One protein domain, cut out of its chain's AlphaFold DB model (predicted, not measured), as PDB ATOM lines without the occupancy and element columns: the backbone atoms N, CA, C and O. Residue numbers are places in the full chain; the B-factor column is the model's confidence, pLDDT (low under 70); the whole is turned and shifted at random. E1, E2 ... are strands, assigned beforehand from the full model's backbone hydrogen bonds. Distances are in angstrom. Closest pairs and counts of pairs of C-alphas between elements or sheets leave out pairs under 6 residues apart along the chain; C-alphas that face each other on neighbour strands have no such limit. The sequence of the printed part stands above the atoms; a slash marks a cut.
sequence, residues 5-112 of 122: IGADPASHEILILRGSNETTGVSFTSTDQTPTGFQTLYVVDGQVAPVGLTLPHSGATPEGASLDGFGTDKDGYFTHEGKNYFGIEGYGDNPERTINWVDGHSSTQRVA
ATOM      1  N   ILE A   5     -19.923  45.826 -37.986       90.88
ATOM      2  CA  ILE A   5     -20.404  45.138 -36.782       90.88
ATOM      3  C   ILE A   5     -21.318  46.073 -35.983       90.88
ATOM      4  O   ILE A   5     -21.068  47.277 -35.914       90.88
ATOM      5  N   GLY A   6     -22.355  45.513 -35.357       89.00
ATOM      6  CA  GLY A   6     -23.284  46.255 -34.495       89.00
ATOM      7  C   GLY A   6     -24.405  47.001 -35.229       89.00
ATOM      8  O   GLY A   6     -25.272  47.559 -34.565       89.00
ATOM      9  N   ALA A   7     -24.422  46.964 -36.565       90.44
ATOM     10  CA  ALA A   7     -25.511  47.502 -37.377       90.44
ATOM     11  C   ALA A   7     -26.825  46.732 -37.163       90.44
ATOM     12  O   ALA A   7     -26.825  45.505 -37.024       90.44
ATOM     13  N   ASP A   8     -27.940  47.466 -37.146       89.94
ATOM     14  CA  ASP A   8     -29.279  46.889 -37.012       89.94
ATOM     15  C   ASP A   8     -29.663  46.140 -38.304       89.94
ATOM     16  O   ASP A   8     -29.710  46.759 -39.373       89.94
ATOM     17  N   PRO A   9     -29.971  44.828 -38.250       85.44
ATOM     18  CA  PRO A   9     -30.378  44.067 -39.431       85.44
ATOM     19  C   PRO A   9     -31.705  44.542 -40.047       85.44
ATOM     20  O   PRO A   9     -32.031  44.155 -41.166       85.44
ATOM     21  N   ALA A  10     -32.493  45.364 -39.343       87.88
ATOM     22  CA  ALA A  10     -33.679  46.001 -39.912       87.88
ATOM     23  C   ALA A  10     -33.334  47.137 -40.893       87.88
ATOM     24  O   ALA A  10     -34.157  47.471 -41.746       87.88
ATOM     25  N   SER A  11     -32.145  47.737 -40.776       87.19
ATOM     26  CA  SER A  11     -31.673  48.835 -41.632       87.19
ATOM     27  C   SER A  11     -30.492  48.453 -42.529       87.19
ATOM     28  O   SER A  11     -30.223  49.164 -43.496       87.19
ATOM     29  N   HIS A  12     -29.819  47.333 -42.249       85.88
ATOM     30  CA  HIS A  12     -28.668  46.841 -43.003       85.88
ATOM     31  C   HIS A  12     -28.810  45.354 -43.342       85.88
ATOM     32  O   HIS A  12     -29.144  44.538 -42.485       85.88
ATOM     33  N   GLU A  13     -28.503  44.979 -44.586       82.31
ATOM     34  CA  GLU A  13     -28.480  43.571 -44.989       82.31
ATOM     35  C   GLU A  13     -27.380  42.815 -44.226       82.31
ATOM     36  O   GLU A  13     -26.237  43.271 -44.112       82.31
ATOM     37  N   ILE A  14     -27.718  41.629 -43.715       85.19
ATOM     38  CA  ILE A  14     -26.723  40.728 -43.133       85.19
ATOM     39  C   ILE A  14     -25.865  40.182 -44.271       85.19
ATOM     40  O   ILE A  14     -26.360  39.500 -45.168       85.19
ATOM     41  N   LEU A  15     -24.559  40.425 -44.198       85.88
ATOM     42  CA  LEU A  15     -23.625  39.875 -45.165       85.88
ATOM     43  C   LEU A  15     -23.477  38.359 -44.974       85.88
ATOM     44  O   LEU A  15     -22.938  37.900 -43.966       85.88
ATOM     45  N   ILE A  16     -23.902  37.588 -45.975       87.94
ATOM     46  CA  ILE A  16     -23.718  36.134 -46.022       87.94
ATOM     47  C   ILE A  16     -22.629  35.813 -47.042       87.94
ATOM     48  O   ILE A  16     -22.822  35.953 -48.250       87.94
ATOM     49  N   LEU A  17     -21.470  35.390 -46.538       89.44
ATOM     50  CA  LEU A  17     -20.319  35.026 -47.358       89.44
ATOM     51  C   LEU A  17     -20.363  33.545 -47.739       89.44
ATOM     52  O   LEU A  17     -20.680  32.682 -46.920       89.44
ATOM     53  N   ARG A  18     -19.997  33.246 -48.985       88.50
ATOM     54  CA  ARG A  18     -19.893  31.892 -49.533       88.50
ATOM     55  C   ARG A  18     -18.440  31.571 -49.840       88.50
ATOM     56  O   ARG A  18     -17.804  32.279 -50.621       88.50
ATOM     57  N   GLY A  19     -17.930  30.494 -49.249       83.62
ATOM     58  CA  GLY A  19     -16.630  29.944 -49.624       83.62
ATOM     59  C   GLY A  19     -16.663  29.349 -51.031       83.62
ATOM     60  O   GLY A  19     -17.683  28.800 -51.456       83.62
ATOM     61  N   SER A  20     -15.551  29.459 -51.749       74.44
ATOM     62  CA  SER A  20     -15.333  28.722 -52.990       74.44
ATOM     63  C   SER A  20     -14.925  27.277 -52.679       74.44
ATOM     64  O   SER A  20     -14.177  27.008 -51.745       74.44
ATOM     65  N   ASN A  21     -15.421  26.328 -53.469       67.81
ATOM     66  CA  ASN A  21     -15.015  24.922 -53.414       67.81
ATOM     67  C   ASN A  21     -13.654  24.664 -54.091       67.81
ATOM     68  O   ASN A  21     -13.094  23.583 -53.929       67.81
ATOM     69  N   GLU A  22     -13.145  25.630 -54.856       73.00
ATOM     70  CA  GLU A  22     -11.936  25.500 -55.682       73.00
ATOM     71  C   GLU A  22     -10.803  26.431 -55.229       73.00
ATOM     72  O   GLU A  22      -9.648  26.222 -55.593       73.00
ATOM     73  N   THR A  23     -11.116  27.450 -54.425       80.00
ATOM     74  CA  THR A  23     -10.158  28.456 -53.949       80.00
ATOM     75  C   THR A  23     -10.411  28.797 -52.482       80.00
ATOM     76  O   THR A  23     -11.490  28.550 -51.954       80.00
ATOM     77  N   THR A  24      -9.438  29.428 -51.830       89.12
ATOM     78  CA  THR A  24      -9.602  30.058 -50.507       89.12
ATOM     79  C   THR A  24     -10.256  31.445 -50.596       89.12
ATOM     80  O   THR A  24     -10.240  32.203 -49.634       89.12
ATOM     81  N   GLY A  25     -10.840  31.802 -51.745       92.06
ATOM     82  CA  GLY A  25     -11.635  33.015 -51.891       92.06
ATOM     83  C   GLY A  25     -13.017  32.867 -51.254       92.06
ATOM     84  O   GLY A  25     -13.642  31.800 -51.313       92.06
ATOM     85  N   VAL A  26     -13.525  33.961 -50.686       93.38
ATOM     86  CA  VAL A  26     -14.918  34.053 -50.231       93.38
ATOM     87  C   VAL A  26     -15.659  35.129 -51.011       93.38
ATOM     88  O   VAL A  26     -15.118  36.179 -51.353       93.38
ATOM     89  N   SER A  27     -16.916  34.847 -51.323       90.94
ATOM     90  CA  SER A  27     -17.735  35.650 -52.221       90.94
ATOM     91  C   SER A  27     -19.043  36.070 -51.576       90.94
ATOM     92  O   SER A  27     -19.531  35.452 -50.631       90.94
ATOM     93  N   PHE A  28     -19.621  37.123 -52.125       89.19
ATOM     94  CA  PHE A  28     -20.946  37.622 -51.817       89.19
ATOM     95  C   PHE A  28     -21.718  37.770 -53.127       89.19
ATOM     96  O   PHE A  28     -21.140  38.003 -54.188       89.19
ATOM     97  N   THR A  29     -23.034  37.610 -53.082       86.75
ATOM     98  CA  THR A  29     -23.896  37.928 -54.221       86.75
ATOM     99  C   THR A  29     -24.968  38.882 -53.738       86.75
ATOM    100  O   THR A  29     -25.875  38.458 -53.027       86.75
ATOM    101  N   SER A  30     -24.849  40.156 -54.115       80.38
ATOM    102  CA  SER A  30     -25.848  41.172 -53.783       80.38
ATOM    103  C   SER A  30     -27.195  40.830 -54.414       80.38
ATOM    104  O   SER A  30     -27.270  40.436 -55.584       80.38
ATOM    105  N   THR A  31     -28.252  41.006 -53.625       77.19
ATOM    106  CA  THR A  31     -29.653  40.812 -54.013       77.19
ATOM    107  C   THR A  31     -30.224  42.020 -54.770       77.19
ATOM    108  O   THR A  31     -31.138  41.862 -55.576       77.19
ATOM    109  N   ASP A  32     -29.607  43.194 -54.610       76.31
ATOM    110  CA  ASP A  32     -30.046  44.478 -55.171       76.31
ATOM    111  C   ASP A  32     -29.318  44.869 -56.476       76.31
ATOM    112  O   ASP A  32     -29.347  46.024 -56.911       76.31
ATOM    113  N   GLN A  33     -28.625  43.923 -57.117       69.81
ATOM    114  CA  GLN A  33     -27.899  44.137 -58.374       69.81
ATOM    115  C   GLN A  33     -28.314  43.108 -59.429       69.81
ATOM    116  O   GLN A  33     -28.140  41.902 -59.257       69.81
ATOM    117  N   THR A  34     -28.828  43.592 -60.561       68.31
ATOM    118  CA  THR A  34     -29.234  42.767 -61.710       68.31
ATOM    119  C   THR A  34     -28.149  42.748 -62.798       68.31
ATOM    120  O   THR A  34     -27.657  43.826 -63.136       68.31
ATOM    121  N   PRO A  35     -27.826  41.598 -63.431       68.94
ATOM    122  CA  PRO A  35     -28.477  40.294 -63.283       68.94
ATOM    123  C   PRO A  35     -27.968  39.442 -62.103       68.94
ATOM    124  O   PRO A  35     -28.753  38.640 -61.607       68.94
ATOM    125  N   THR A  36     -26.725  39.612 -61.628       75.75
ATOM    126  CA  THR A  36     -26.217  38.965 -60.395       75.75
ATOM    127  C   THR A  36     -25.118  39.794 -59.729       75.75
ATOM    128  O   THR A  36     -24.020  39.879 -60.244       75.75
ATOM    129  N   GLY A  37     -25.316  40.348 -58.536       83.75
ATOM    130  CA  GLY A  37     -24.281  41.148 -57.862       83.75
ATOM    131  C   GLY A  37     -23.094  40.367 -57.285       83.75
ATOM    132  O   GLY A  37     -22.790  40.550 -56.110       83.75
ATOM    133  N   PHE A  38     -22.451  39.473 -58.045       88.62
ATOM    134  CA  PHE A  38     -21.303  38.695 -57.576       88.62
ATOM    135  C   PHE A  38     -20.114  39.611 -57.284       88.62
ATOM    136  O   PHE A  38     -19.688  40.395 -58.139       88.62
ATOM    137  N   GLN A  39     -19.581  39.477 -56.078       91.69
ATOM    138  CA  GLN A  39     -18.455  40.230 -55.551       91.69
ATOM    139  C   GLN A  39     -17.561  39.288 -54.746       91.69
ATOM    140  O   GLN A  39     -18.041  38.335 -54.130       91.69
ATOM    141  N   THR A  40     -16.268  39.583 -54.703       92.88
ATOM    142  CA  THR A  40     -15.296  38.817 -53.912       92.88
ATOM    143  C   THR A  40     -14.819  39.663 -52.741       92.88
ATOM    144  O   THR A  40     -14.601  40.867 -52.899       92.88
ATOM    145  N   LEU A  41     -14.688  39.052 -51.564       94.94
ATOM    146  CA  LEU A  41     -14.115  39.704 -50.389       94.94
ATOM    147  C   LEU A  41     -12.621  39.924 -50.599       94.94
ATOM    148  O   LEU A  41     -11.932  39.043 -51.104       94.94
ATOM    149  N   TYR A  42     -12.124  41.075 -50.168       95.69
ATOM    150  CA  TYR A  42     -10.700  41.343 -50.114       95.69
ATOM    151  C   TYR A  42     -10.295  41.989 -48.792       95.69
ATOM    152  O   TYR A  42     -11.078  42.686 -48.135       95.69
ATOM    153  N   VAL A  43      -9.029  41.796 -48.456       96.69
ATOM    154  CA  VAL A  43      -8.289  42.579 -47.461       96.69
ATOM    155  C   VAL A  43      -7.127  43.289 -48.152       96.69
ATOM    156  O   VAL A  43      -6.804  42.946 -49.284       96.69
ATOM    157  N   VAL A  44      -6.525  44.299 -47.520       96.62
ATOM    158  CA  VAL A  44      -5.344  45.004 -48.057       96.62
ATOM    159  C   VAL A  44      -4.162  44.763 -47.132       96.62
ATOM    160  O   VAL A  44      -4.150  45.266 -46.007       96.62
ATOM    161  N   ASP A  45      -3.190  43.991 -47.598       94.62
ATOM    162  CA  ASP A  45      -2.068  43.545 -46.772       94.62
ATOM    163  C   ASP A  45      -1.066  44.670 -46.495       94.62
ATOM    164  O   ASP A  45      -0.916  45.623 -47.266       94.62
ATOM    165  N   GLY A  46      -0.372  44.576 -45.357       94.19
ATOM    166  CA  GLY A  46       0.591  45.590 -44.921       94.19
ATOM    167  C   GLY A  46      -0.025  46.923 -44.474       94.19
ATOM    168  O   GLY A  46       0.711  47.887 -44.239       94.19
ATOM    169  N   GLN A  47      -1.356  47.018 -44.376       93.50
ATOM    170  CA  GLN A  47      -2.074  48.240 -44.016       93.50
ATOM    171  C   GLN A  47      -3.167  47.989 -42.973       93.50
ATOM    172  O   GLN A  47      -3.563  46.862 -42.684       93.50
ATOM    173  N   VAL A  48      -3.664  49.091 -42.408       95.06
ATOM    174  CA  VAL A  48      -4.905  49.117 -41.631       95.06
ATOM    175  C   VAL A  48      -5.986  49.671 -42.546       95.06
ATOM    176  O   VAL A  48      -6.038  50.880 -42.774       95.06
ATOM    177  N   ALA A  49      -6.809  48.791 -43.104       95.75
ATOM    178  CA  ALA A  49      -7.782  49.157 -44.128       95.75
ATOM    179  C   ALA A  49      -9.117  48.428 -43.930       95.75
ATOM    180  O   ALA A  49      -9.129  47.317 -43.398       95.75
ATOM    181  N   PRO A  50     -10.242  49.006 -44.385       95.88
ATOM    182  CA  PRO A  50     -11.522  48.313 -44.375       95.88
ATOM    183  C   PRO A  50     -11.447  46.991 -45.135       95.88
ATOM    184  O   PRO A  50     -10.916  46.938 -46.246       95.88
ATOM    185  N   VAL A  51     -12.049  45.947 -44.562       95.94
ATOM    186  CA  VAL A  51     -12.396  44.758 -45.342       95.94
ATOM    187  C   VAL A  51     -13.398  45.200 -46.403       95.94
ATOM    188  O   VAL A  51     -14.313  45.979 -46.113       95.94
ATOM    189  N   GLY A  52     -13.211  44.744 -47.636       94.75
ATOM    190  CA  GLY A  52     -13.991  45.215 -48.769       94.75
ATOM    191  C   GLY A  52     -14.538  44.095 -49.633       94.75
ATOM    192  O   GLY A  52     -14.173  42.932 -49.504       94.75
ATOM    193  N   LEU A  53     -15.432  44.482 -50.534       93.56
ATOM    194  CA  LEU A  53     -15.938  43.651 -51.618       93.56
ATOM    195  C   LEU A  53     -15.559  44.319 -52.935       93.56
ATOM    196  O   LEU A  53     -15.643  45.548 -53.039       93.56
ATOM    197  N   THR A  54     -15.177  43.531 -53.938       93.06
ATOM    198  CA  THR A  54     -14.949  44.054 -55.291       93.06
ATOM    199  C   THR A  54     -16.192  44.767 -55.820       93.06
ATOM    200  O   THR A  54     -17.307  44.573 -55.327       93.06
ATOM    201  N   LEU A  55     -16.033  45.601 -56.850       88.00
ATOM    202  CA  LEU A  55     -17.204  46.072 -57.590       88.00
ATOM    203  C   LEU A  55     -17.955  44.862 -58.181       88.00
ATOM    204  O   LEU A  55     -17.296  43.912 -58.616       88.00
ATOM    205  N   PRO A  56     -19.302  44.881 -58.224       88.06
ATOM    206  CA  PRO A  56     -20.072  43.808 -58.844       88.06
ATOM    207  C   PRO A  56     -19.540  43.458 -60.235       88.06
ATOM    208  O   PRO A  56     -19.272  44.350 -61.042       88.06
ATOM    209  N   HIS A  57     -19.377  42.160 -60.498       82.31
ATOM    210  CA  HIS A  57     -18.842  41.623 -61.757       82.31
ATOM    211  C   HIS A  57     -17.427  42.085 -62.127       82.31
ATOM    212  O   HIS A  57     -17.021  41.990 -63.286       82.31
ATOM    213  N   SER A  58     -16.665  42.585 -61.159       85.00
ATOM    214  CA  SER A  58     -15.314  43.074 -61.372       85.00
ATOM    215  C   SER A  58     -14.332  42.373 -60.446       85.00
ATOM    216  O   SER A  58     -14.651  42.048 -59.302       85.00
ATOM    217  N   GLY A  59     -13.108  42.189 -60.939       84.19
ATOM    218  CA  GLY A  59     -11.940  41.865 -60.117       84.19
ATOM    219  C   GLY A  59     -11.200  43.111 -59.626       84.19
ATOM    220  O   GLY A  59     -10.104  42.986 -59.094       84.19
ATOM    221  N   ALA A  60     -11.745  44.314 -59.850       90.88
ATOM    222  CA  ALA A  60     -11.099  45.557 -59.453       90.88
ATOM    223  C   ALA A  60     -11.000  45.661 -57.928       90.88
ATOM    224  O   ALA A  60     -12.010  45.638 -57.219       90.88
ATOM    225  N   THR A  61      -9.772  45.841 -57.461       93.88
ATOM    226  CA  THR A  61      -9.409  46.028 -56.061       93.88
ATOM    227  C   THR A  61      -8.383  47.157 -55.925       93.88
ATOM    228  O   THR A  61      -7.752  47.544 -56.915       93.88
ATOM    229  N   PRO A  62      -8.213  47.723 -54.718       94.31
ATOM    230  CA  PRO A  62      -7.078  48.589 -54.417       94.31
ATOM    231  C   PRO A  62      -5.735  47.866 -54.586       94.31
ATOM    232  O   PRO A  62      -5.656  46.639 -54.545       94.31
ATOM    233  N   GLU A  63      -4.661  48.641 -54.728       94.69
ATOM    234  CA  GLU A  63      -3.300  48.101 -54.702       94.69
ATOM    235  C   GLU A  63      -3.017  47.398 -53.363       94.69
ATOM    236  O   GLU A  63      -3.406  47.890 -52.305       94.69
ATOM    237  N   GLY A  64      -2.349  46.241 -53.420       94.62
ATOM    238  CA  GLY A  64      -2.038  45.428 -52.238       94.62
ATOM    239  C   GLY A  64      -3.208  44.594 -51.709       94.62
ATOM    240  O   GLY A  64      -3.091  44.001 -50.640       94.62
ATOM    241  N   ALA A  65      -4.332  44.543 -52.426       96.25
ATOM    242  CA  ALA A  65      -5.455  43.714 -52.024       96.25
ATOM    243  C   ALA A  65      -5.205  42.218 -52.284       96.25
ATOM    244  O   ALA A  65      -4.814  41.839 -53.391       96.25
ATOM    245  N   SER A  66      -5.524  41.376 -51.301       95.62
ATOM    246  CA  SER A  66      -5.616  39.920 -51.443       95.62
ATOM    247  C   SER A  66      -7.084  39.483 -51.452       95.62
ATOM    248  O   SER A  66      -7.903  39.978 -50.674       95.62
ATOM    249  N   LEU A  67      -7.413  38.582 -52.380       94.56
ATOM    250  CA  LEU A  67      -8.759  38.051 -52.653       94.56
ATOM    251  C   LEU A  67      -8.900  36.569 -52.256       94.56
ATOM    252  O   LEU A  67      -9.973  35.980 -52.396       94.56
ATOM    253  N   ASP A  68      -7.808  35.960 -51.812       93.75
ATOM    254  CA  ASP A  68      -7.658  34.556 -51.451       93.75
ATOM    255  C   ASP A  68      -7.068  34.437 -50.040       93.75
ATOM    256  O   ASP A  68      -7.039  35.404 -49.289       93.75
ATOM    257  N   GLY A  69      -6.701  33.227 -49.624       94.25
ATOM    258  CA  GLY A  69      -6.098  32.987 -48.309       94.25
ATOM    259  C   GLY A  69      -7.090  32.973 -47.143       94.25
ATOM    260  O   GLY A  69      -6.676  32.785 -45.997       94.25
ATOM    261  N   PHE A  70      -8.393  33.133 -47.398       95.50
ATOM    262  CA  PHE A  70      -9.401  33.089 -46.345       95.50
ATOM    263  C   PHE A  70      -9.653  31.667 -45.847       95.50
ATOM    264  O   PHE A  70      -9.643  30.691 -46.603       95.50
ATOM    265  N   GLY A  71      -9.938  31.550 -44.555       93.69
ATOM    266  CA  GLY A  71     -10.226  30.269 -43.931       93.69
ATOM    267  C   GLY A  71     -10.744  30.405 -42.510       93.69
ATOM    268  O   GLY A  71     -11.267  31.444 -42.106       93.69
ATOM    269  N   THR A  72     -10.606  29.320 -41.754       93.56
ATOM    270  CA  THR A  72     -10.918  29.288 -40.326       93.56
ATOM    271  C   THR A  72      -9.777  28.664 -39.544       93.56
ATOM    272  O   THR A  72      -9.194  27.674 -39.993       93.56
ATOM    273  N   ASP A  73      -9.477  29.200 -38.365       93.44
ATOM    274  CA  ASP A  73      -8.569  28.539 -37.428       93.44
ATOM    275  C   ASP A  73      -9.248  27.372 -36.681       93.44
ATOM    276  O   ASP A  73     -10.428  27.067 -36.870       93.44
ATOM    277  N   LYS A  74      -8.484  26.701 -35.809       93.12
ATOM    278  CA  LYS A  74      -8.961  25.564 -35.002       93.12
ATOM    279  C   LYS A  74     -10.100  25.909 -34.032       93.12
ATOM    280  O   LYS A  74     -10.759  24.995 -33.544       93.12
ATOM    281  N   ASP A  75     -10.289  27.189 -33.721       92.38
ATOM    282  CA  ASP A  75     -11.312  27.679 -32.797       92.38
ATOM    283  C   ASP A  75     -12.548  28.203 -33.558       92.38
ATOM    284  O   ASP A  75     -13.528  28.617 -32.940       92.38
ATOM    285  N   GLY A  76     -12.529  28.136 -34.896       92.31
ATOM    286  CA  GLY A  76     -13.626  28.552 -35.768       92.31
ATOM    287  C   GLY A  76     -13.639  30.048 -36.082       92.31
ATOM    288  O   GLY A  76     -14.643  30.553 -36.598       92.31
ATOM    289  N   TYR A  77     -12.558  30.775 -35.784       94.56
ATOM    290  CA  TYR A  77     -12.446  32.179 -36.166       94.56
ATOM    291  C   TYR A  77     -12.063  32.316 -37.629       94.56
ATOM    292  O   TYR A  77     -11.236  31.563 -38.136       94.56
ATOM    293  N   PHE A  78     -12.659  33.299 -38.295       94.88
ATOM    294  CA  PHE A  78     -12.340  33.683 -39.655       94.88
ATOM    295  C   PHE A  78     -10.907  34.206 -39.721       94.88
ATOM    296  O   PHE A  78     -10.491  35.025 -38.894       94.88
ATOM    297  N   THR A  79     -10.162  33.732 -40.709       95.69
ATOM    298  CA  THR A  79      -8.761  34.089 -40.914       95.69
ATOM    299  C   THR A  79      -8.489  34.472 -42.355       95.69
ATOM    300  O   THR A  79      -9.241  34.115 -43.260       95.69
ATOM    301  N   HIS A  80      -7.386  35.184 -42.546       95.81
ATOM    302  CA  HIS A  80      -6.725  35.401 -43.826       95.81
ATOM    303  C   HIS A  80      -5.240  35.075 -43.648       95.81
ATOM    304  O   HIS A  80      -4.629  35.503 -42.665       95.81
ATOM    305  N   GLU A  81      -4.701  34.198 -44.496       95.19
ATOM    306  CA  GLU A  81      -3.343  33.642 -44.367       95.19
ATOM    307  C   GLU A  81      -3.059  33.084 -42.953       95.19
ATOM    308  O   GLU A  81      -1.982  33.238 -42.375       95.19
ATOM    309  N   GLY A  82      -4.083  32.470 -42.340       95.00
ATOM    310  CA  GLY A  82      -4.026  31.906 -40.986       95.00
ATOM    311  C   GLY A  82      -4.016  32.931 -39.842       95.00
ATOM    312  O   GLY A  82      -3.975  32.534 -38.678       95.00
ATOM    313  N   LYS A  83      -4.083  34.232 -40.140       94.44
ATOM    314  CA  LYS A  83      -4.151  35.326 -39.161       94.44
ATOM    315  C   LYS A  83      -5.592  35.803 -38.980       94.44
ATOM    316  O   LYS A  83      -6.356  35.891 -39.934       94.44
ATOM    317  N   ASN A  84      -5.958  36.187 -37.762       94.88
ATOM    318  CA  ASN A  84      -7.267  36.744 -37.408       94.88
ATOM    319  C   ASN A  84      -7.180  38.249 -37.089       94.88
ATOM    320  O   ASN A  84      -7.730  38.717 -36.096       94.88
ATOM    321  N   TYR A  85      -6.488  39.031 -37.926       95.19
ATOM    322  CA  TYR A  85      -6.238  40.468 -37.703       95.19
ATOM    323  C   TYR A  85      -7.432  41.373 -38.029       95.19
ATOM    324  O   TYR A  85      -7.268  42.543 -38.370       95.19
ATOM    325  N   PHE A  86      -8.648  40.850 -37.909       95.69
ATOM    326  CA  PHE A  86      -9.846  41.664 -38.011       95.69
ATOM    327  C   PHE A  86      -9.942  42.586 -36.797       95.69
ATOM    328  O   PHE A  86      -9.711  42.175 -35.657       95.69
ATOM    329  N   GLY A  87     -10.274  43.848 -37.036       95.31
ATOM    330  CA  GLY A  87     -10.358  44.858 -35.995       95.31
ATOM    331  C   GLY A  87     -11.408  45.915 -36.271       95.31
ATOM    332  O   GLY A  87     -11.904  46.059 -37.384       95.31
ATOM    333  N   ILE A  88     -11.766  46.634 -35.217       95.62
ATOM    334  CA  ILE A  88     -12.727  47.735 -35.243       95.62
ATOM    335  C   ILE A  88     -12.168  48.911 -34.450       95.62
ATOM    336  O   ILE A  88     -11.296  48.738 -33.594       95.62
ATOM    337  N   GLU A  89     -12.702  50.105 -34.698       92.44
ATOM    338  CA  GLU A  89     -12.336  51.287 -33.921       92.44
ATOM    339  C   GLU A  89     -12.646  51.062 -32.430       92.44
ATOM    340  O   GLU A  89     -13.763  50.698 -32.037       92.44
ATOM    341  N   GLY A  90     -11.605  51.207 -31.610       87.19
ATOM    342  CA  GLY A  90     -11.627  50.891 -30.187       87.19
ATOM    343  C   GLY A  90     -12.087  52.032 -29.298       87.19
ATOM    344  O   GLY A  90     -12.291  51.816 -28.103       87.19
ATOM    345  N   TYR A  91     -12.205  53.231 -29.862       84.38
ATOM    346  CA  TYR A  91     -12.538  54.450 -29.146       84.38
ATOM    347  C   TYR A  91     -13.854  55.044 -29.659       84.38
ATOM    348  O   TYR A  91     -14.140  55.036 -30.854       84.38
ATOM    349  N   GLY A  92     -14.635  55.601 -28.732       81.19
ATOM    350  CA  GLY A  92     -15.940  56.198 -29.012       81.19
ATOM    351  C   GLY A  92     -17.112  55.225 -28.868       81.19
ATOM    352  O   GLY A  92     -16.947  54.007 -28.861       81.19
ATOM    353  N   ASP A  93     -18.309  55.799 -28.766       84.38
ATOM    354  CA  ASP A  93     -19.558  55.077 -28.499       84.38
ATOM    355  C   ASP A  93     -20.345  54.787 -29.785       84.38
ATOM    356  O   ASP A  93     -21.575  54.768 -29.777       84.38
ATOM    357  N   ASN A  94     -19.653  54.611 -30.917       86.50
ATOM    358  CA  ASN A  94     -20.331  54.349 -32.182       86.50
ATOM    359  C   ASN A  94     -20.956  52.939 -32.151       86.50
ATOM    360  O   ASN A  94     -20.207  51.958 -32.049       86.50
ATOM    361  N   PRO A  95     -22.297  52.813 -32.230       87.00
ATOM    362  CA  PRO A  95     -22.955  51.510 -32.220       87.00
ATOM    363  C   PRO A  95     -22.606  50.670 -33.456       87.00
ATOM    364  O   PRO A  95     -22.576  49.445 -33.360       87.00
ATOM    365  N   GLU A  96     -22.274  51.311 -34.580       92.44
ATOM    366  CA  GLU A  96     -21.932  50.655 -35.842       92.44
ATOM    367  C   GLU A  96     -20.461  50.899 -36.171       92.44
ATOM    368  O   GLU A  96     -20.003  52.038 -36.258       92.44
ATOM    369  N   ARG A  97     -19.679  49.834 -36.350       94.00
ATOM    370  CA  ARG A  97     -18.234  49.964 -36.581       94.00
ATOM    371  C   ARG A  97     -17.791  49.189 -37.802       94.00
ATOM    372  O   ARG A  97     -18.141  48.025 -37.960       94.00
ATOM    373  N   THR A  98     -16.976  49.830 -38.632       95.06
ATOM    374  CA  THR A  98     -16.358  49.190 -39.792       95.06
ATOM    375  C   THR A  98     -15.376  48.115 -39.357       95.06
ATOM    376  O   THR A  98     -14.528  48.355 -38.498       95.06
ATOM    377  N   ILE A  99     -15.483  46.953 -39.990       95.75
ATOM    378  CA  ILE A  99     -14.533  45.855 -39.875       95.75
ATOM    379  C   ILE A  99     -13.330  46.171 -40.768       95.75
ATOM    380  O   ILE A  99     -13.460  46.328 -41.984       95.75
ATOM    381  N   ASN A 100     -12.153  46.243 -40.159       96.19
ATOM    382  CA  ASN A 100     -10.875  46.477 -40.818       96.19
ATOM    383  C   ASN A 100      -9.996  45.224 -40.761       96.19
ATOM    384  O   ASN A 100     -10.065  44.455 -39.803       96.19
ATOM    385  N   TRP A 101      -9.137  45.055 -41.761       96.31
ATOM    386  CA  TRP A 101      -7.943  44.222 -41.682       96.31
ATOM    387  C   TRP A 101      -6.800  45.061 -41.112       96.31
ATOM    388  O   TRP A 101      -6.538  46.160 -41.601       96.31
ATOM    389  N   VAL A 102      -6.166  44.583 -40.044       95.69
ATOM    390  CA  VAL A 102      -5.172  45.333 -39.261       95.69
ATOM    391  C   VAL A 102      -3.792  44.679 -39.406       95.69
ATOM    392  O   VAL A 102      -3.161  44.303 -38.421       95.69
ATOM    393  N   ASP A 103      -3.301  44.541 -40.640       91.38
ATOM    394  CA  ASP A 103      -1.957  44.014 -40.955       91.38
ATOM    395  C   ASP A 103      -0.917  45.151 -41.042       91.38
ATOM    396  O   ASP A 103       0.009  45.156 -41.846       91.38
ATOM    397  N   GLY A 104      -1.083  46.151 -40.176       87.88
ATOM    398  CA  GLY A 104      -0.210  47.307 -40.012       87.88
ATOM    399  C   GLY A 104      -0.308  47.855 -38.586       87.88
ATOM    400  O   GLY A 104      -1.175  47.462 -37.806       87.88
ATOM    401  N   HIS A 105       0.591  48.765 -38.207       87.75
ATOM    402  CA  HIS A 105       0.567  49.327 -36.855       87.75
ATOM    403  C   HIS A 105      -0.653  50.241 -36.654       87.75
ATOM    404  O   HIS A 105      -0.848  51.197 -37.403       87.75
ATOM    405  N   SER A 106      -1.439  49.988 -35.605       89.31
ATOM    406  CA  SER A 106      -2.538  50.856 -35.175       89.31
ATOM    407  C   SER A 106      -2.534  51.033 -33.661       89.31
ATOM    408  O   SER A 106      -2.358  50.069 -32.917       89.31
ATOM    409  N   SER A 107      -2.777  52.262 -33.206       90.00
ATOM    410  CA  SER A 107      -3.045  52.578 -31.799       90.00
ATOM    411  C   SER A 107      -4.538  52.703 -31.484       90.00
ATOM    412  O   SER A 107      -4.899  52.777 -30.309       90.00
ATOM    413  N   THR A 108      -5.401  52.730 -32.506       91.50
ATOM    414  CA  THR A 108      -6.840  53.001 -32.357       91.50
ATOM    415  C   THR A 108      -7.706  51.760 -32.564       91.50
ATOM    416  O   THR A 108      -8.743  51.607 -31.917       91.50
ATOM    417  N   GLN A 109      -7.250  50.820 -33.394       93.19
ATOM    418  CA  GLN A 109      -7.970  49.582 -33.662       93.19
ATOM    419  C   GLN A 109      -7.832  48.576 -32.516       93.19
ATOM    420  O   GLN A 109      -6.777  48.428 -31.891       93.19
ATOM    421  N   ARG A 110      -8.913  47.844 -32.256       91.38
ATOM    422  CA  ARG A 110      -8.956  46.712 -31.325       91.38
ATOM    423  C   ARG A 110      -9.337  45.460 -32.092       91.38
ATOM    424  O   ARG A 110     -10.181  45.526 -32.982       91.38
ATOM    425  N   VAL A 111      -8.729  44.335 -31.721       87.94
ATOM    426  CA  VAL A 111      -9.036  43.031 -32.318       87.94
ATOM    427  C   VAL A 111     -10.524  42.726 -32.145       87.94
ATOM    428  O   VAL A 111     -11.067  42.828 -31.045       87.94
ATOM    429  N   ALA A 112     -11.154  42.335 -33.245       91.38
ATOM    430  CA  ALA A 112     -12.525  41.874 -33.326       91.38
ATOM    431  C   ALA A 112     -12.513  40.493 -33.980       91.38
ATOM    432  O   ALA A 112     -12.596  40.366 -35.198       91.38
TER     433      ALA A 112
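What this domain is: This is residues 5 to 112 of the 122 residues of an uncharacterized protein of Aspergillus glaucus CBS 516.65 (UniProt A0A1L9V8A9). This is a domain of little regular structure, mostly loops, with a twisted four-strand sheet, E3, E7, E6, E8, toward one end, the hairpin E1 and E2 reaching toward the other, and the small hairpin E4 and E5 to one side. The eight named strands, antiparallel in their sheets, hold 32 of 108 printed residues; the class is all strand. It is compact, radius of gyration of the C-alphas 14.3 A, spanning 41 by 33 by 30 A.

How they stand to each other: Start at E3, residues 48 to 50, beside E7, residues 100 to 102: N 49 and O 101 are 3.0 A apart. E6, residues 86 to 89, forms a hairpin with E7, N 87 to O 100 at 2.8 A, and neighbours edge strand E8, residues 109 to 111, N 88 to O 110 at 3.0 A. Outward, E2, residues 37 to 44, comes closest to E7 at the C-alphas of Val 43 and Trp 101, 6.0 A. It forms a hairpin with E1, residues 26 to 30, N 28 to O 39 at 2.8 A. E4, residues 70 to 72, and E5, residues 78 to 80, form a hairpin, N 71 to O 79 at 3.0 A.

Where its parts are: Find C-alpha 37 at (-24.281, 41.148, -57.862); E2 runs 21.7 A from there. E8 ends at (-9.036, 43.031, -32.318).

The domain as a whole: The farthest C-alphas, Pro 35 and Ser 107, are 42.3 A apart. The printed part has no cut; E3 to E4 is a long link. pLDDT is under 70 at residues 21 and 33 to 35.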